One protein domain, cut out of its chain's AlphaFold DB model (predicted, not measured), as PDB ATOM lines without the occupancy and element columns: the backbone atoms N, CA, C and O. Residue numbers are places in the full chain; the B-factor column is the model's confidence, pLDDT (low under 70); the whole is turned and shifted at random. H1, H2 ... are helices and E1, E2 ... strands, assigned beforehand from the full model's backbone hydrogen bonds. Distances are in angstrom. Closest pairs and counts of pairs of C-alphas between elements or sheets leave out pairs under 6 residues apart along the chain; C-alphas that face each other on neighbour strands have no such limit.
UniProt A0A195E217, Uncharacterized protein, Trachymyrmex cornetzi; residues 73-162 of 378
ATOM      1  N   ALA A  73      46.524 -28.159  39.270       92.56
ATOM      2  CA  ALA A  73      46.623 -26.790  39.782       92.56
ATOM      3  C   ALA A  73      47.715 -26.620  40.860       92.56
ATOM      4  O   ALA A  73      48.383 -25.590  40.905       92.56
ATOM      5  N   ALA A  74      47.944 -27.644  41.691       94.19
ATOM      6  CA  ALA A  74      48.988 -27.590  42.718       94.19
ATOM      7  C   ALA A  74      50.378 -27.689  42.077       94.19
ATOM      8  O   ALA A  74      51.269 -26.905  42.399       94.19
ATOM      9  N   LEU A  75      50.535 -28.609  41.119       93.38
ATOM     10  CA  LEU A  75      51.772 -28.760  40.357       93.38
ATOM     11  C   LEU A  75      52.075 -27.507  39.524       93.38
ATOM     12  O   LEU A  75      53.191 -27.003  39.560       93.38
ATOM     13  N   ALA A  76      51.084 -26.997  38.794       93.81
ATOM     14  CA  ALA A  76      51.211 -25.821  37.946       93.81
ATOM     15  C   ALA A  76      51.602 -24.587  38.763       93.81
ATOM     16  O   ALA A  76      52.507 -23.871  38.348       93.81
ATOM     17  N   SER A  77      50.992 -24.374  39.935       93.56
ATOM     18  CA  SER A  77      51.348 -23.273  40.840       93.56
ATOM     19  C   SER A  77      52.788 -23.393  41.353       93.56
ATOM     20  O   SER A  77      53.575 -22.459  41.203       93.56
ATOM     21  N   ALA A  78      53.173 -24.570  41.862       94.69
ATOM     22  CA  ALA A  78      54.522 -24.808  42.376       94.69
ATOM     23  C   ALA A  78      55.604 -24.661  41.293       94.69
ATOM     24  O   ALA A  78      56.660 -24.090  41.545       94.69
ATOM     25  N   ILE A  79      55.340 -25.154  40.080       93.50
ATOM     26  CA  ILE A  79      56.259 -25.016  38.947       93.50
ATOM     27  C   ILE A  79      56.326 -23.558  38.478       93.50
ATOM     28  O   ILE A  79      57.421 -23.053  38.259       93.50
ATOM     29  N   SER A  80      55.185 -22.871  38.352       93.50
ATOM     30  CA  SER A  80      55.135 -21.467  37.904       93.50
ATOM     31  C   SER A  80      55.950 -20.552  38.823       93.50
ATOM     32  O   SER A  80      56.662 -19.687  38.332       93.50
ATOM     33  N   ALA A  81      55.936 -20.796  40.140       92.88
ATOM     34  CA  ALA A  81      56.728 -20.037  41.114       92.88
ATOM     35  C   ALA A  81      58.255 -20.174  40.934       92.88
ATOM     36  O   ALA A  81      59.014 -19.350  41.438       92.88
ATOM     37  N   CYS A  82      58.707 -21.212  40.228       92.31
ATOM     38  CA  CYS A  82      60.121 -21.498  39.991       92.31
ATOM     39  C   CYS A  82      60.553 -21.237  38.538       92.31
ATOM     40  O   CYS A  82      61.729 -21.412  38.217       92.31
ATOM     41  N   LEU A  83      59.626 -20.878  37.641       92.19
ATOM     42  CA  LEU A  83      59.895 -20.719  36.213       92.19
ATOM     43  C   LEU A  83      59.806 -19.259  35.774       92.19
ATOM     44  O   LEU A  83      58.819 -18.572  36.009       92.19
ATOM     45  N   VAL A  84      60.802 -18.844  34.995       93.88
ATOM     46  CA  VAL A  84      60.791 -17.586  34.242       93.88
ATOM     47  C   VAL A  84      60.897 -17.872  32.752       93.88
ATOM     48  O   VAL A  84      61.469 -18.874  32.309       93.88
ATOM     49  N   CYS A  85      60.344 -16.986  31.936       93.69
ATOM     50  CA  CYS A  85      60.431 -17.106  30.496       93.69
ATOM     51  C   CYS A  85      61.841 -16.765  30.027       93.69
ATOM     52  O   CYS A  85      62.352 -15.672  30.253       93.69
ATOM     53  N   ARG A  86      62.437 -17.697  29.286       92.50
ATOM     54  CA  ARG A  86      63.805 -17.579  28.772       92.50
ATOM     55  C   ARG A  86      64.041 -16.354  27.878       92.50
ATOM     56  O   ARG A  86      65.174 -15.901  27.785       92.50
ATOM     57  N   THR A  87      63.005 -15.848  27.209       93.44
ATOM     58  CA  THR A  87      63.117 -14.713  26.279       93.44
ATOM     59  C   THR A  87      62.972 -13.368  26.993       93.44
ATOM     60  O   THR A  87      63.765 -12.467  26.755       93.44
ATOM     61  N   CYS A  88      61.946 -13.228  27.846       93.88
ATOM     62  CA  CYS A  88      61.556 -11.958  28.474       93.88
ATOM     63  C   CYS A  88      62.084 -11.800  29.916       93.88
ATOM     64  O   CYS A  88      62.017 -10.705  30.464       93.88
ATOM     65  N   GLY A  89      62.539 -12.884  30.557       93.25
ATOM     66  CA  GLY A  89      62.937 -12.919  31.969       93.25
ATOM     67  C   GLY A  89      61.784 -12.796  32.976       93.25
ATOM     68  O   GLY A  89      62.034 -12.852  34.173       93.25
ATOM     69  N   LYS A  90      60.538 -12.627  32.513       93.69
ATOM     70  CA  LYS A  90      59.351 -12.481  33.367       93.69
ATOM     71  C   LYS A  90      58.775 -13.822  33.807       93.69
ATOM     72  O   LYS A  90      59.038 -14.850  33.180       93.69
ATOM     73  N   ASP A  91      57.935 -13.759  34.831       94.25
ATOM     74  CA  ASP A  91      57.184 -14.893  35.359       94.25
ATOM     75  C   ASP A  91      56.305 -15.550  34.295       94.25
ATOM     76  O   ASP A  91      55.861 -14.930  33.322       94.25
ATOM     77  N   VAL A  92      56.068 -16.842  34.494       94.94
ATOM     78  CA  VAL A  92      55.300 -17.678  33.581       94.94
ATOM     79  C   VAL A  92      54.176 -18.362  34.335       94.94
ATOM     80  O   VAL A  92      54.384 -18.885  35.423       94.94
ATOM     81  N   ILE A  93      52.999 -18.415  33.720       94.44
ATOM     82  CA  ILE A  93      51.832 -19.103  34.270       94.44
ATOM     83  C   ILE A  93      51.557 -20.361  33.454       94.44
ATOM     84  O   ILE A  93      51.452 -20.314  32.225       94.44
ATOM     85  N   LEU A  94      51.412 -21.488  34.153       95.44
ATOM     86  CA  LEU A  94      50.943 -22.739  33.573       95.44
ATOM     87  C   LEU A  94      49.424 -22.853  33.722       95.44
ATOM     88  O   LEU A  94      48.886 -22.741  34.822       95.44
ATOM     89  N   SER A  95      48.729 -23.129  32.624       93.31
ATOM     90  CA  SER A  95      47.281 -23.364  32.618       93.31
ATOM     91  C   SER A  95      46.901 -24.495  31.662       93.31
ATOM     92  O   SER A  95      47.739 -25.024  30.935       93.31
ATOM     93  N   GLU A  96      45.641 -24.920  31.685       93.50
ATOM     94  CA  GLU A  96      45.120 -25.984  30.822       93.50
ATOM     95  C   GLU A  96      44.170 -25.434  29.751       93.50
ATOM     96  O   GLU A  96      43.385 -24.520  29.988       93.50
ATOM     97  N   THR A  97      44.193 -26.030  28.560       92.88
ATOM     98  CA  THR A  97      43.273 -25.710  27.462       92.88
ATOM     99  C   THR A  97      42.947 -26.934  26.619       92.88
ATOM    100  O   THR A  97      43.561 -27.994  26.752       92.88
ATOM    101  N   SER A  98      41.998 -26.786  25.691       90.44
ATOM    102  CA  SER A  98      41.683 -27.799  24.677       90.44
ATOM    103  C   SER A  98      41.409 -29.182  25.283       90.44
ATOM    104  O   SER A  98      41.888 -30.201  24.771       90.44
ATOM    105  N   LYS A  99      40.662 -29.214  26.395       91.12
ATOM    106  CA  LYS A  99      40.288 -30.449  27.092       91.12
ATOM    107  C   LYS A  99      39.485 -31.346  26.154       91.12
ATOM    108  O   LYS A  99      38.471 -30.935  25.592       91.12
ATOM    109  N   ARG A 100      39.941 -32.581  25.985       91.44
ATOM    110  CA  ARG A 100      39.257 -33.643  25.242       91.44
ATOM    111  C   ARG A 100      39.334 -34.896  26.086       91.44
ATOM    112  O   ARG A 100      40.270 -35.692  25.978       91.44
ATOM    113  N   GLY A 101      38.349 -35.025  26.955       93.06
ATOM    114  CA  GLY A 101      38.347 -36.028  27.995       93.06
ATOM    115  C   GLY A 101      39.414 -35.823  29.035       93.06
ATOM    116  O   GLY A 101      39.557 -34.723  29.557       93.06
ATOM    117  N   LEU A 102      40.175 -36.875  29.316       93.94
ATOM    118  CA  LEU A 102      41.265 -36.809  30.287       93.94
ATOM    119  C   LEU A 102      42.536 -36.167  29.721       93.94
ATOM    120  O   LEU A 102      43.466 -35.886  30.469       93.94
ATOM    121  N   GLY A 103      42.598 -35.950  28.407       93.75
ATOM    122  CA  GLY A 103      43.714 -35.260  27.772       93.75
ATOM    123  C   GLY A 103      43.429 -33.777  27.559       93.75
ATOM    124  O   GLY A 103      42.298 -33.377  27.274       93.75
ATOM    125  N   PHE A 104      44.467 -32.957  27.665       93.75
ATOM    126  CA  PHE A 104      44.413 -31.504  27.518       93.75
ATOM    127  C   PHE A 104      45.773 -30.977  27.038       93.75
ATOM    128  O   PHE A 104      46.764 -31.709  27.000       93.75
ATOM    129  N   LYS A 105      45.828 -29.708  26.632       95.00
ATOM    130  CA  LYS A 105      47.090 -29.001  26.387       95.00
ATOM    131  C   LYS A 105      47.433 -28.171  27.615       95.00
ATOM    132  O   LYS A 105      46.558 -27.507  28.161       95.00
ATOM    133  N   VAL A 106      48.692 -28.193  28.014       95.25
ATOM    134  CA  VAL A 106      49.263 -27.248  28.967       95.25
ATOM    135  C   VAL A 106      49.719 -26.025  28.179       95.25
ATOM    136  O   VAL A 106      50.450 -26.166  27.196       95.25
ATOM    137  N   ILE A 107      49.255 -24.848  28.588       95.25
ATOM    138  CA  ILE A 107      49.724 -23.550  28.102       95.25
ATOM    139  C   ILE A 107      50.761 -23.024  29.088       95.25
ATOM    140  O   ILE A 107      50.570 -23.121  30.299       95.25
ATOM    141  N   ILE A 108      51.835 -22.459  28.552       94.75
ATOM    142  CA  ILE A 108      52.906 -21.784  29.273       94.75
ATOM    143  C   ILE A 108      52.925 -20.325  28.788       94.75
ATOM    144  O   ILE A 108      53.380 -20.068  27.670       94.75
ATOM    145  N   SER A 109      52.442 -19.388  29.609       94.62
ATOM    146  CA  SER A 109      52.218 -17.981  29.224       94.62
ATOM    147  C   SER A 109      53.137 -16.995  29.967       94.62
ATOM    148  O   SER A 109      53.095 -16.961  31.193       94.62
ATOM    149  N   CYS A 110      53.932 -16.169  29.249       93.06
ATOM    150  CA  CYS A 110      54.721 -15.026  29.810       93.06
ATOM    151  C   CYS A 110      53.916 -13.707  29.827       93.06
ATOM    152  O   CYS A 110      54.320 -12.746  30.473       93.06
ATOM    153  N   GLY A 111      52.820 -13.599  29.066       89.44
ATOM    154  CA  GLY A 111      52.072 -12.342  28.883       89.44
ATOM    155  C   GLY A 111      52.769 -11.296  27.994       89.44
ATOM    156  O   GLY A 111      52.103 -10.451  27.408       89.44
ATOM    157  N   ASN A 112      54.097 -11.375  27.833       91.38
ATOM    158  CA  ASN A 112      54.901 -10.525  26.938       91.38
ATOM    159  C   ASN A 112      55.520 -11.274  25.745       91.38
ATOM    160  O   ASN A 112      56.148 -10.650  24.892       91.38
ATOM    161  N   CYS A 113      55.398 -12.599  25.695       93.88
ATOM    162  CA  CYS A 113      55.893 -13.438  24.603       93.88
ATOM    163  C   CYS A 113      54.786 -14.377  24.133       93.88
ATOM    164  O   CYS A 113      53.796 -14.563  24.838       93.88
ATOM    165  N   GLU A 114      54.994 -14.991  22.970       93.94
ATOM    166  CA  GLU A 114      54.107 -16.028  22.453       93.94
ATOM    167  C   GLU A 114      53.991 -17.209  23.429       93.94
ATOM    168  O   GLU A 114      54.987 -17.675  24.000       93.94
ATOM    169  N   ASP A 115      52.760 -17.682  23.607       93.62
ATOM    170  CA  ASP A 115      52.444 -18.822  24.453       93.62
ATOM    171  C   ASP A 115      53.043 -20.110  23.889       93.62
ATOM    172  O   ASP A 115      52.979 -20.394  22.691       93.62
ATOM    173  N   LYS A 116      53.584 -20.946  24.777       93.44
ATOM    174  CA  LYS A 116      54.047 -22.288  24.410       93.44
ATOM    175  C   LYS A 116      53.035 -23.334  24.838       93.44
ATOM    176  O   LYS A 116      52.381 -23.203  25.870       93.44
ATOM    177  N   TYR A 117      52.960 -24.412  24.064       94.19
ATOM    178  CA  TYR A 117      52.013 -25.495  24.295       94.19
ATOM    179  C   TYR A 117      52.731 -26.832  24.399       94.19
ATOM    180  O   TYR A 117      53.586 -27.153  23.574       94.19
ATOM    181  N   CYS A 118      52.318 -27.657  25.356       92.62
ATOM    182  CA  CYS A 118      52.641 -29.079  25.360       92.62
ATOM    183  C   CYS A 118      51.390 -29.912  25.645       92.62
ATOM    184  O   CYS A 118      50.445 -29.467  26.293       92.62
ATOM    185  N   SER A 119      51.326 -31.120  25.096       92.69
ATOM    186  CA  SER A 119      50.191 -32.019  25.319       92.69
ATOM    187  C   SER A 119      50.381 -32.815  26.607       92.69
ATOM    188  O   SER A 119      51.467 -33.330  26.848       92.69
ATOM    189  N   SER A 120      49.317 -32.982  27.402       91.81
ATOM    190  CA  SER A 120      49.362 -33.790  28.633       91.81
ATOM    191  C   SER A 120      49.487 -35.298  28.375       91.81
ATOM    192  O   SER A 120      49.783 -36.073  29.280       91.81
ATOM    193  N   SER A 121      49.246 -35.727  27.136       91.56
ATOM    194  CA  SER A 121      49.356 -37.103  26.655       91.56
ATOM    195  C   SER A 121      49.613 -37.072  25.141       91.56
ATOM    196  O   SER A 121      49.187 -36.111  24.489       91.56
ATOM    197  N   PRO A 122      50.269 -38.088  24.546       91.31
ATOM    198  CA  PRO A 122      50.406 -38.186  23.097       91.31
ATOM    199  C   PRO A 122      49.057 -38.048  22.386       91.31
ATOM    200  O   PRO A 122      48.076 -38.728  22.706       91.31
ATOM    201  N   TYR A 123      48.997 -37.145  21.410       90.31
ATOM    202  CA  TYR A 123      47.801 -36.911  20.610       90.31
ATOM    203  C   TYR A 123      47.901 -37.704  19.305       90.31
ATOM    204  O   TYR A 123      48.688 -37.371  18.424       90.31
ATOM    205  N   ILE A 124      47.119 -38.781  19.187       86.25
ATOM    206  CA  ILE A 124      47.238 -39.748  18.087       86.25
ATOM    207  C   ILE A 124      45.981 -39.691  17.224       86.25
ATOM    208  O   ILE A 124      44.890 -40.063  17.672       86.25
ATOM    209  N   LYS A 125      46.155 -39.300  15.955       83.75
ATOM    210  CA  LYS A 125      45.078 -39.045  14.984       83.75
ATOM    211  C   LYS A 125      44.117 -37.960  15.489       83.75
ATOM    212  O   LYS A 125      44.374 -36.777  15.317       83.75
ATOM    213  N   ASN A 126      43.022 -38.360  16.126       84.25
ATOM    214  CA  ASN A 126      41.915 -37.492  16.525       84.25
ATOM    215  C   ASN A 126      41.670 -37.446  18.045       84.25
ATOM    216  O   ASN A 126      40.693 -36.837  18.479       84.25
ATOM    217  N   GLY A 127      42.531 -38.058  18.867       88.19
ATOM    218  CA  GLY A 127      42.348 -38.032  20.317       88.19
ATOM    219  C   GLY A 127      43.599 -38.357  21.123       88.19
ATOM    220  O   GLY A 127      44.539 -38.985  20.635       88.19
ATOM    221  N   TYR A 128      43.579 -37.939  22.387       93.44
ATOM    222  CA  TYR A 128      44.637 -38.245  23.344       93.44
ATOM    223  C   TYR A 128      44.664 -39.731  23.697       93.44
ATOM    224  O   TYR A 128      43.625 -40.357  23.930       93.44
ATOM    225  N   GLU A 129      45.869 -40.281  23.771       92.62
ATOM    226  CA  GLU A 129      46.120 -41.684  24.073       92.62
ATOM    227  C   GLU A 129      45.550 -42.107  25.438       92.62
ATOM    228  O   GLU A 129      44.984 -43.198  25.555       92.62
ATOM    229  N   ILE A 130      45.599 -41.228  26.447       93.06
ATOM    230  CA  ILE A 130      45.044 -41.491  27.787       93.06
ATOM    231  C   ILE A 130      43.572 -41.922  27.749       93.06
ATOM    232  O   ILE A 130      43.173 -42.817  28.494       93.06
ATOM    233  N   ASN A 131      42.775 -41.377  26.822       94.12
ATOM    234  CA  ASN A 131      41.366 -41.745  26.669       94.12
ATOM    235  C   ASN A 131      41.204 -43.190  26.170       94.12
ATOM    236  O   ASN A 131      40.294 -43.902  26.601       94.12
ATOM    237  N   LYS A 132      42.100 -43.646  25.285       93.06
ATOM    238  CA  LYS A 132      42.124 -45.038  24.806       93.06
ATOM    239  C   LYS A 132      42.537 -45.977  25.933       93.06
ATOM    240  O   LYS A 132      41.896 -47.006  26.133       93.06
ATOM    241  N   ARG A 133      43.554 -45.588  26.708       92.06
ATOM    242  CA  ARG A 133      44.075 -46.370  27.838       92.06
ATOM    243  C   ARG A 133      43.042 -46.562  28.937       92.06
ATOM    244  O   ARG A 133      42.785 -47.703  29.311       92.06
ATOM    245  N   ILE A 134      42.398 -45.491  29.411       93.88
ATOM    246  CA  ILE A 134      41.359 -45.636  30.440       93.88
ATOM    247  C   ILE A 134      40.183 -46.474  29.928       93.88
ATOM    248  O   ILE A 134      39.693 -47.334  30.653       93.88
ATOM    249  N   THR A 135      39.779 -46.298  28.665       95.31
ATOM    250  CA  THR A 135      38.704 -47.098  28.062       95.31
ATOM    251  C   THR A 135      39.076 -48.581  28.024       95.31
ATOM    252  O   THR A 135      38.278 -49.422  28.431       95.31
ATOM    253  N   PHE A 136      40.298 -48.910  27.598       94.06
ATOM    254  CA  PHE A 136      40.806 -50.280  27.571       94.06
ATOM    255  C   PHE A 136      40.850 -50.916  28.968       94.06
ATOM    256  O   PHE A 136      40.334 -52.015  29.161       94.06
ATOM    257  N   VAL A 137      41.389 -50.205  29.963       94.06
ATOM    258  CA  VAL A 137      41.476 -50.706  31.344       94.06
ATOM    259  C   VAL A 137      40.088 -50.904  31.951       94.06
ATOM    260  O   VAL A 137      39.802 -51.973  32.484       94.06
ATOM    261  N   MET A 138      39.190 -49.923  31.822       95.56
ATOM    262  CA  MET A 138      37.816 -50.038  32.327       95.56
ATOM    263  C   MET A 138      37.097 -51.238  31.702       95.56
ATOM    264  O   MET A 138      36.449 -52.005  32.412       95.56
ATOM    265  N   ARG A 139      37.294 -51.484  30.400       94.00
ATOM    266  CA  ARG A 139      36.761 -52.662  29.702       94.00
ATOM    267  C   ARG A 139      37.281 -53.981  30.276       94.00
ATOM    268  O   ARG A 139      36.471 -54.883  30.478       94.00
ATOM    269  N   ILE A 140      38.580 -54.090  30.565       93.00
ATOM    270  CA  ILE A 140      39.170 -55.284  31.204       93.00
ATOM    271  C   ILE A 140      38.557 -55.524  32.587       93.00
ATOM    272  O   ILE A 140      38.275 -56.662  32.950       93.00
ATOM    273  N   LEU A 141      38.282 -54.452  33.331       94.38
ATOM    274  CA  LEU A 141      37.614 -54.521  34.634       94.38
ATOM    275  C   LEU A 141      36.114 -54.864  34.539       94.38
ATOM    276  O   LEU A 141      35.443 -54.965  35.563       94.38
ATOM    277  N   GLY A 142      35.560 -55.023  33.331       93.75
ATOM    278  CA  GLY A 142      34.126 -55.237  33.120       93.75
ATOM    279  C   GLY A 142      33.284 -53.972  33.321       93.75
ATOM    280  O   GLY A 142      32.068 -54.052  33.497       93.75
ATOM    281  N   ILE A 143      33.914 -52.798  33.293       94.75
ATOM    282  CA  ILE A 143      33.300 -51.495  33.529       94.75
ATOM    283  C   ILE A 143      33.140 -50.764  32.192       94.75
ATOM    284  O   ILE A 143      34.101 -50.421  31.509       94.75
ATOM    285  N   GLY A 144      31.891 -50.511  31.799       94.06
ATOM    286  CA  GLY A 144      31.586 -49.740  30.590       94.06
ATOM    287  C   GLY A 144      31.687 -48.224  30.792       94.06
ATOM    288  O   GLY A 144      31.982 -47.731  31.882       94.06
ATOM    289  N   LEU A 145      31.328 -47.469  29.749       95.81
ATOM    290  CA  LEU A 145      31.344 -46.000  29.742       95.81
ATOM    291  C   LEU A 145      30.689 -45.361  30.976       95.81
ATOM    292  O   LEU A 145      31.214 -44.397  31.521       95.81
ATOM    293  N   GLN A 146      29.551 -45.886  31.435       96.00
ATOM    294  CA  GLN A 146      28.844 -45.315  32.586       96.00
ATOM    295  C   GLN A 146      29.637 -45.451  33.887       96.00
ATOM    296  O   GLN A 146      29.660 -44.527  34.695       96.00
ATOM    297  N   GLY A 147      30.320 -46.578  34.085       96.19
ATOM    298  CA  GLY A 147      31.189 -46.740  35.244       96.19
ATOM    299  C   GLY A 147      32.455 -45.894  35.129       96.19
ATOM    300  O   GLY A 147      32.858 -45.296  36.117       96.19
ATOM    301  N   MET A 148      33.002 -45.727  33.921       96.06
ATOM    302  CA  MET A 148      34.099 -44.786  33.672       96.06
ATOM    303  C   MET A 148      33.699 -43.336  33.992       96.06
ATOM    304  O   MET A 148      34.471 -42.617  34.619       96.06
ATOM    305  N   LYS A 149      32.481 -42.909  33.625       96.38
ATOM    306  CA  LYS A 149      31.940 -41.587  33.991       96.38
ATOM    307  C   LYS A 149      31.817 -41.419  35.506       96.38
ATOM    308  O   LYS A 149      32.240 -40.394  36.024       96.38
ATOM    309  N   LYS A 150      31.285 -42.426  36.210       96.88
ATOM    310  CA  LYS A 150      31.199 -42.422  37.681       96.88
ATOM    311  C   LYS A 150      32.578 -42.355  38.330       96.88
ATOM    312  O   LYS A 150      32.772 -41.564  39.239       96.88
ATOM    313  N   PHE A 151      33.530 -43.147  37.839       95.69
ATOM    314  CA  PHE A 151      34.912 -43.115  38.306       95.69
ATOM    315  C   PHE A 151      35.513 -41.716  38.162       95.69
ATOM    316  O   PHE A 151      36.044 -41.191  39.133       95.69
ATOM    317  N   CYS A 152      35.379 -41.091  36.987       95.31
ATOM    318  CA  CYS A 152      35.892 -39.738  36.776       95.31
ATOM    319  C   CYS A 152      35.215 -38.733  37.716       95.31
ATOM    320  O   CYS A 152      35.909 -37.960  38.359       95.31
ATOM    321  N   ALA A 153      33.890 -38.808  37.872       96.06
ATOM    322  CA  ALA A 153      33.151 -37.930  38.777       96.06
ATOM    323  C   ALA A 153      33.580 -38.082  40.249       96.06
ATOM    324  O   ALA A 153      33.717 -37.087  40.946       96.06
ATOM    325  N   PHE A 154      33.818 -39.307  40.731       96.31
ATOM    326  CA  PHE A 154      34.256 -39.542  42.115       96.31
ATOM    327  C   PHE A 154      35.709 -39.147  42.376       96.31
ATOM    328  O   PHE A 154      36.062 -38.857  43.515       96.31
ATOM    329  N   MET A 155      36.542 -39.148  41.339       94.00
ATOM    330  CA  MET A 155      37.948 -38.752  41.413       94.00
ATOM    331  C   MET A 155      38.164 -37.260  41.125       94.00
ATOM    332  O   MET A 155      39.314 -36.840  41.036       94.00
ATOM    333  N   ASP A 156      37.087 -36.491  40.930       92.81
ATOM    334  CA  ASP A 156      37.123 -35.091  40.484       92.81
ATOM    335  C   ASP A 156      37.937 -34.887  39.187       92.81
ATOM    336  O   ASP A 156      38.679 -33.926  38.995       92.81
ATOM    337  N   LEU A 157      37.825 -35.853  38.272       92.56
ATOM    338  CA  LEU A 157      38.439 -35.811  36.948       92.56
ATOM    339  C   LEU A 157      37.455 -35.244  35.915       92.56
ATOM    340  O   LEU A 157      36.238 -35.418  36.053       92.56
ATOM    341  N   PRO A 158      37.955 -34.659  34.809       90.75
ATOM    342  CA  PRO A 158      37.108 -34.257  33.695       90.75
ATOM    343  C   PRO A 158      36.227 -35.407  33.200       90.75
ATOM    344  O   PRO A 158      36.619 -36.578  33.222       90.75
ATOM    345  N   ALA A 159      35.041 -35.067  32.688       90.75
ATOM    346  CA  ALA A 159      34.196 -36.045  32.014       90.75
ATOM    347  C   ALA A 159      35.016 -36.746  30.912       90.75
ATOM    348  O   ALA A 159      35.653 -36.052  30.122       90.75
ATOM    349  N   PRO A 160      35.014 -38.092  30.844       89.19
ATOM    350  CA  PRO A 160      35.969 -38.834  30.034       89.19
ATOM    351  C   PRO A 160      35.693 -38.628  28.546       89.19
ATOM    352  O   PRO A 160      36.281 -37.777  27.916       89.19
ATOM    353  N   ILE A 161      34.797 -39.375  27.916       93.50
ATOM    354  CA  ILE A 161      34.600 -39.251  26.468       93.50
ATOM    355  C   ILE A 161      33.127 -39.340  26.106       93.50
ATOM    356  O   ILE A 161      32.314 -39.911  26.841       93.50
ATOM    357  N   PHE A 162      32.789 -38.755  24.958       92.62
ATOM    358  CA  PHE A 162      31.475 -38.912  24.350       92.62
ATOM    359  C   PHE A 162      31.237 -40.369  23.951       92.62
ATOM    360  O   PHE A 162      32.180 -41.117  23.688       92.62
TER     361      PHE A 162
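This is residues 73 to 162 of the 378 residues of an uncharacterized protein of Trachymyrmex cornetzi (UniProt A0A195E217). A small three-stranded antiparallel sheet, with H1 over one face of it, makes one lobe, and H2 and H3, meeting nearly at right angles, make a second lobe beyond one end of the strands. Residues 155 to 162 fold back beside H3. The printed part has 90 residues, with named elements in the order H1 E1 E2 E3 H2 H3; the sheet's order is E1 - E2 - E3, and the class is mixed, helices and strands. The whole is loose, with a radius of gyration of the C-alphas of 16.2 A, and elongated, spanning 51 by 28 by 17 A.

E1, residues 93 to 100, E2, residues 103 to 109, and E3, residues 116 to 119, form a meander, each strand the antiparallel neighbour of the one before. In the hairpin E1 and E2, N 97 and O 105 are 2.8 A apart, within hydrogen-bond range; in the hairpin E2 and E3, N 106 and O 118 are 2.8 A apart, also within range. H1, residues 73 to 80, is on the sheet at a height over the sheet of 7.0 A, only just over E1, on which 3 of its C-alphas fall. It runs slantwise to the strands, at 45 degrees to E1 on the local plane; their closest C-alphas, of Ala 76 and Leu 94, are 5.4 A apart. H2, residues 129 to 140, is only just not on the sheet, with 4 pairs of C-alphas within 10 A. With its residues 134 to 138 alone it touches H3, residues 145 to 154; the closest C-alphas, of Met 138 and Met 148, are 6.6 A apart. Their lines are only just about perpendicular, at 70.2 degrees. H1 is apart from H2 and H3. In H1, H2 and H3 every O i to N i+4 pair is within hydrogen-bond range.

H1 begins at C-alpha 73, (46.623, -26.790, 39.782), and measures 10.2 A from first to last C-alpha. E1 measures 21.2 A, E2 19.3 A and E3 10.5 A. H2 measures 16.9 A; H3 measures 14.3 A and ends at C-alpha 154, (34.256, -39.542, 42.115).

The C-alphas farthest apart, of Cys 88 and Gly 142, are 51.4 A apart. The link H1 to E1, residues 81 to 92, is long. The printed part has no cut, and no printed residue is under 70 in pLDDT.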